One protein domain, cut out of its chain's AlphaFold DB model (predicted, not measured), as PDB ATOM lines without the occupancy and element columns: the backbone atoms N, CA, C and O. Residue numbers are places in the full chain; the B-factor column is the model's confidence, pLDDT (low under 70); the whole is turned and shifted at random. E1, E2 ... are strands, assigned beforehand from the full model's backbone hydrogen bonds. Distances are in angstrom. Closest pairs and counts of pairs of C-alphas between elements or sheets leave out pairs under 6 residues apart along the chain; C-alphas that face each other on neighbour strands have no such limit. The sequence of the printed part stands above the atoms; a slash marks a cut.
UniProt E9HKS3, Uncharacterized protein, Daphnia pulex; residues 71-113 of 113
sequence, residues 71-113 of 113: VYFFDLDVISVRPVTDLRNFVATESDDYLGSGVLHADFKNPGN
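AT A GLANCE: This is residues 71 to 113 of the 113 residues of an uncharacterized protein of Daphnia pulex (UniProt E9HKS3). With little regular structure, this is a small, bent three-stranded antiparallel sheet, E1 - E3 - E2, made of the hairpin E2 and E3 with short E1 beside E3, while residues 75 to 89 make a wide loop from E1 to E2. The printed part has 43 residues, 17 of them in named strands, and no named helix; the class is all strand. It is only just compact, close to loose, with a radius of gyration of the C-alphas of 10.9 A, and spans 27 by 24 by 16 A.

IN THESE COORDINATES: E1, residues 72 to 74, begins at C-alpha 72 (253.815, 264.496, 451.313) and is 6.7 A long. E2, residues 90 to 95, is 15.1 A long. E3, residues 98 to 105, is 16.8 A long, bends by 83 degrees at residue 102 and ends at C-alpha 105 (256.292, 263.276, 447.761).

HOW THE PARTS SIT: Edge strand E1 is antiparallel to inner strand E3 at 128 degrees, with N 73 and O 104 2.8 A apart, within hydrogen-bond range. E3 and edge strand E2 are antiparallel at 146 degrees, with N 92 and O 103 at 3.0 A, also within range. E1 and E2 are apart.

THE WHOLE: The farthest C-alphas, Asp 77 and Asn 113, are 30.4 A apart. The printed part has no cut; the link E1 to E2 is long. Residues 110 to 113 have pLDDT under 70.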
ATOM      1  N   VAL A  71     251.622 260.412 449.588       94.38
ATOM      2  CA  VAL A  71     251.554 261.571 450.496       94.38
ATOM      3  C   VAL A  71     252.764 262.488 450.361       94.38
ATOM      4  O   VAL A  71     253.792 262.108 449.811       94.38
ATOM      5  N   TYR A  72     252.659 263.681 450.943       95.62
ATOM      6  CA  TYR A  72     253.815 264.496 451.313       95.62
ATOM      7  C   TYR A  72     254.362 263.974 452.646       95.62
ATOM      8  O   TYR A  72     253.631 263.947 453.637       95.62
ATOM      9  N   PHE A  73     255.625 263.556 452.677       95.75
ATOM     10  CA  PHE A  73     256.308 263.119 453.893       95.75
ATOM     11  C   PHE A  73     257.450 264.070 454.236       95.75
ATOM     12  O   PHE A  73     258.275 264.381 453.381       95.75
ATOM     13  N   PHE A  74     257.472 264.529 455.485       96.12
ATOM     14  CA  PHE A  74     258.423 265.499 456.014       96.12
ATOM     15  C   PHE A  74     258.907 264.996 457.375       96.12
ATOM     16  O   PHE A  74     258.083 264.613 458.211       96.12
ATOM     17  N   ASP A  75     260.218 265.008 457.606       94.25
ATOM     18  CA  ASP A  75     260.769 264.775 458.937       94.25
ATOM     19  C   ASP A  75     260.282 265.862 459.909       94.25
ATOM     20  O   ASP A  75     259.989 267.000 459.533       94.25
ATOM     21  N   LEU A  76     260.144 265.502 461.187       92.38
ATOM     22  CA  LEU A  76     259.516 266.373 462.190       92.38
ATOM     23  C   LEU A  76     260.363 267.599 462.563       92.38
ATOM     24  O   LEU A  76     259.862 268.507 463.226       92.38
ATOM     25  N   ASP A  77     261.633 267.618 462.172       91.69
ATOM     26  CA  ASP A  77     262.574 268.725 462.332       91.69
ATOM     27  C   ASP A  77     262.702 269.598 461.070       91.69
ATOM     28  O   ASP A  77     263.457 270.572 461.066       91.69
ATOM     29  N   VAL A  78     261.912 269.320 460.028       92.81
ATOM     30  CA  VAL A  78     261.847 270.151 458.823       92.81
ATOM     31  C   VAL A  78     260.909 271.333 459.043       92.81
ATOM     32  O   VAL A  78     259.732 271.187 459.379       92.81
ATOM     33  N   ILE A  79     261.415 272.534 458.772       93.19
ATOM     34  CA  ILE A  79     260.623 273.764 458.770       93.19
ATOM     35  C   ILE A  79     260.287 274.127 457.326       93.19
ATOM     36  O   ILE A  79     261.164 274.473 456.537       93.19
ATOM     37  N   SER A  80     258.999 274.096 456.987       92.38
ATOM     38  CA  SER A  80     258.523 274.580 455.694       92.38
ATOM     39  C   SER A  80     258.279 276.089 455.738       92.38
ATOM     40  O   SER A  80     257.446 276.575 456.503       92.38
ATOM     41  N   VAL A  81     259.010 276.838 454.911       95.31
ATOM     42  CA  VAL A  81     258.883 278.304 454.802       95.31
ATOM     43  C   VAL A  81     257.831 278.740 453.778       95.31
ATOM     44  O   VAL A  81     257.394 279.889 453.797       95.31
ATOM     45  N   ARG A  82     257.436 277.843 452.865       95.00
ATOM     46  CA  ARG A  82     256.438 278.074 451.813       95.00
ATOM     47  C   ARG A  82     255.684 276.777 451.505       95.00
ATOM     48  O   ARG A  82     256.278 275.706 451.617       95.00
ATOM     49  N   PRO A  83     254.416 276.847 451.072       93.38
ATOM     50  CA  PRO A  83     253.696 275.666 450.612       93.38
ATOM     51  C   PRO A  83     254.437 274.961 449.470       93.38
ATOM     52  O   PRO A  83     254.933 275.611 448.555       93.38
ATOM     53  N   VAL A  84     254.481 273.630 449.524       93.62
ATOM     54  CA  VAL A  84     255.068 272.769 448.477       93.62
ATOM     55  C   VAL A  84     254.002 271.999 447.693       93.62
ATOM     56  O   VAL A  84     254.318 271.068 446.965       93.62
ATOM     57  N   THR A  85     252.729 272.350 447.871       91.94
ATOM     58  CA  THR A  85     251.570 271.595 447.362       91.94
ATOM     59  C   THR A  85     251.471 271.548 445.838       91.94
ATOM     60  O   THR A  85     250.761 270.696 445.306       91.94
ATOM     61  N   ASP A  86     252.182 272.444 445.152       94.38
ATOM     62  CA  ASP A  86     252.258 272.494 443.690       94.38
ATOM     63  C   ASP A  86     253.374 271.590 443.132       94.38
ATOM     64  O   ASP A  86     253.425 271.330 441.931       94.38
ATOM     65  N   LEU A  87     254.267 271.086 443.993       94.38
ATOM     66  CA  LEU A  87     255.337 270.164 443.619       94.38
ATOM     67  C   LEU A  87     254.838 268.723 443.739       94.38
ATOM     68  O   LEU A  87     254.330 268.317 444.782       94.38
ATOM     69  N   ARG A  88     255.022 267.924 442.686       94.38
ATOM     70  CA  ARG A  88     254.634 266.506 442.647       94.38
ATOM     71  C   ARG A  88     255.839 265.631 442.339       94.38
ATOM     72  O   ARG A  88     256.779 266.094 441.708       94.38
ATOM     73  N   ASN A  89     255.768 264.372 442.771       93.81
ATOM     74  CA  ASN A  89     256.760 263.323 442.499       93.81
ATOM     75  C   ASN A  89     258.214 263.796 442.667       93.81
ATOM     76  O   ASN A  89     258.994 263.773 441.720       93.81
ATOM     77  N   PHE A  90     258.555 264.269 443.869       93.88
ATOM     78  CA  PHE A  90     259.847 264.888 444.150       93.88
ATOM     79  C   PHE A  90     260.546 264.274 445.363       93.88
ATOM     80  O   PHE A  90     259.922 263.712 446.270       93.88
ATOM     81  N   VAL A  91     261.862 264.462 445.381       93.75
ATOM     82  CA  VAL A  91     262.764 264.156 446.491       93.75
ATOM     83  C   VAL A  91     263.629 265.386 446.741       93.75
ATOM     84  O   VAL A  91     264.115 265.990 445.785       93.75
ATOM     85  N   ALA A  92     263.798 265.785 448.001       93.06
ATOM     86  CA  ALA A  92     264.718 266.865 448.343       93.06
ATOM     87  C   ALA A  92     266.161 266.356 448.455       93.06
ATOM     88  O   ALA A  92     266.417 265.265 448.963       93.06
ATOM     89  N   THR A  93     267.114 267.167 448.012       93.19
ATOM     90  CA  THR A  93     268.549 266.920 448.184       93.19
ATOM     91  C   THR A  93     268.964 267.154 449.639       93.19
ATOM     92  O   THR A  93     268.545 268.137 450.249       93.19
ATOM     93  N   GLU A  94     269.799 266.275 450.190       90.00
ATOM     94  CA  GLU A  94     270.489 266.488 451.472       90.00
ATOM     95  C   GLU A  94     271.735 267.366 451.282       90.00
ATOM     96  O   GLU A  94     272.040 268.216 452.118       90.00
ATOM     97  N   SER A  95     272.420 267.201 450.150       90.81
ATOM     98  CA  SER A  95     273.525 268.047 449.698       90.81
ATOM     99  C   SER A  95     273.626 268.017 448.169       90.81
ATOM    100  O   SER A  95     272.824 267.353 447.511       90.81
ATOM    101  N   ASP A  96     274.622 268.704 447.607       91.44
ATOM    102  CA  ASP A  96     274.860 268.759 446.157       91.44
ATOM    103  C   ASP A  96     274.999 267.368 445.509       91.44
ATOM    104  O   ASP A  96     274.606 267.184 444.359       91.44
ATOM    105  N   ASP A  97     275.487 266.380 446.266       94.56
ATOM    106  CA  ASP A  97     275.786 265.034 445.761       94.56
ATOM    107  C   ASP A  97     274.828 263.947 446.279       94.56
ATOM    108  O   ASP A  97     274.868 262.810 445.801       94.56
ATOM    109  N   TYR A  98     273.967 264.259 447.256       90.81
ATOM    110  CA  TYR A  98     273.134 263.261 447.934       90.81
ATOM    111  C   TYR A  98     271.659 263.649 447.960       90.81
ATOM    112  O   TYR A  98     271.273 264.745 448.371       90.81
ATOM    113  N   LEU A  99     270.805 262.697 447.577       91.88
ATOM    114  CA  LEU A  99     269.367 262.787 447.803       91.88
ATOM    115  C   LEU A  99     269.051 262.438 449.256       91.88
ATOM    116  O   LEU A  99     269.492 261.406 449.761       91.88
ATOM    117  N   GLY A 100     268.249 263.278 449.902       90.75
ATOM    118  CA  GLY A 100     267.752 263.033 451.244       90.75
ATOM    119  C   GLY A 100     266.451 262.241 451.216       90.75
ATOM    120  O   GLY A 100     265.682 262.292 450.259       90.75
ATOM    121  N   SER A 101     266.161 261.534 452.304       92.62
ATOM    122  CA  SER A 101     264.848 260.905 452.500       92.62
ATOM    123  C   SER A 101     263.931 261.704 453.426       92.62
ATOM    124  O   SER A 101     262.793 261.307 453.629       92.62
ATOM    125  N   GLY A 102     264.375 262.846 453.958       94.25
ATOM    126  CA  GLY A 102     263.609 263.610 454.947       94.25
ATOM    127  C   GLY A 102     262.458 264.448 454.386       94.25
ATOM    128  O   GLY A 102     261.556 264.815 455.134       94.25
ATOM    129  N   VAL A 103     262.445 264.739 453.080       95.50
ATOM    130  CA  VAL A 103     261.346 265.467 452.423       95.50
ATOM    131  C   VAL A 103     261.054 264.844 451.064       95.50
ATOM    132  O   VAL A 103     261.873 264.917 450.149       95.50
ATOM    133  N   LEU A 104     259.880 264.225 450.945       95.50
ATOM    134  CA  LEU A 104     259.487 263.419 449.793       95.50
ATOM    135  C   LEU A 104     258.014 263.632 449.455       95.50
ATOM    136  O   LEU A 104     257.180 263.848 450.338       95.50
ATOM    137  N   HIS A 105     257.673 263.451 448.187       95.56
ATOM    138  CA  HIS A 105     256.292 263.276 447.761       95.56
ATOM    139  C   HIS A 105     256.225 262.354 446.544       95.56
ATOM    140  O   HIS A 105     256.975 262.539 445.589       95.56
ATOM    141  N   ALA A 106     255.264 261.432 446.537       93.56
ATOM    142  CA  ALA A 106     254.933 260.608 445.377       93.56
ATOM    143  C   ALA A 106     253.415 260.442 445.262       93.56
ATOM    144  O   ALA A 106     252.731 260.338 446.276       93.56
ATOM    145  N   ASP A 107     252.895 260.383 444.040       93.31
ATOM    146  CA  ASP A 107     251.485 260.123 443.774       93.31
ATOM    147  C   ASP A 107     251.129 258.653 444.037       93.31
ATOM    148  O   ASP A 107     251.911 257.729 443.792       93.31
ATOM    149  N   PHE A 108     249.902 258.410 444.510       89.06
ATOM    150  CA  PHE A 108     249.435 257.050 444.758       89.06
ATOM    151  C   PHE A 108     249.440 256.233 443.460       89.06
ATOM    152  O   PHE A 108     248.860 256.650 442.458       89.06
ATOM    153  N   LYS A 109     250.075 255.052 443.495       79.56
ATOM    154  CA  LYS A 109     250.273 254.153 442.339       79.56
ATOM    155  C   LYS A 109     251.030 254.762 441.154       79.56
ATOM    156  O   LYS A 109     251.055 254.144 440.095       79.56
ATOM    157  N   ASN A 110     251.668 255.916 441.322       65.56
ATOM    158  CA  ASN A 110     252.456 256.534 440.266       65.56
ATOM    159  C   ASN A 110     253.787 257.076 440.814       65.56
ATOM    160  O   ASN A 110     253.987 258.288 440.856       65.56
ATOM    161  N   PRO A 111     254.700 256.198 441.276       58.22
ATOM    162  CA  PRO A 111     255.980 256.638 441.829       58.22
ATOM    163  C   PRO A 111     256.951 257.204 440.771       58.22
ATOM    164  O   PRO A 111     258.035 257.647 441.136       58.22
ATOM    165  N   GLY A 112     256.575 257.213 439.490       53.25
ATOM    166  CA  GLY A 112     257.336 257.791 438.385       53.25
ATOM    167  C   GLY A 112     256.853 257.229 437.048       53.25
ATOM    168  O   GLY A 112     256.706 256.013 436.923       53.25
ATOM    169  N   ASN A 113     256.583 258.115 436.085       38.94
ATOM    170  CA  ASN A 113     256.511 257.764 434.661       38.94
ATOM    171  C   ASN A 113     257.925 257.588 434.102       38.94
ATOM    172  O   ASN A 113     258.809 258.358 434.546       38.94
TER     173      ASN A 113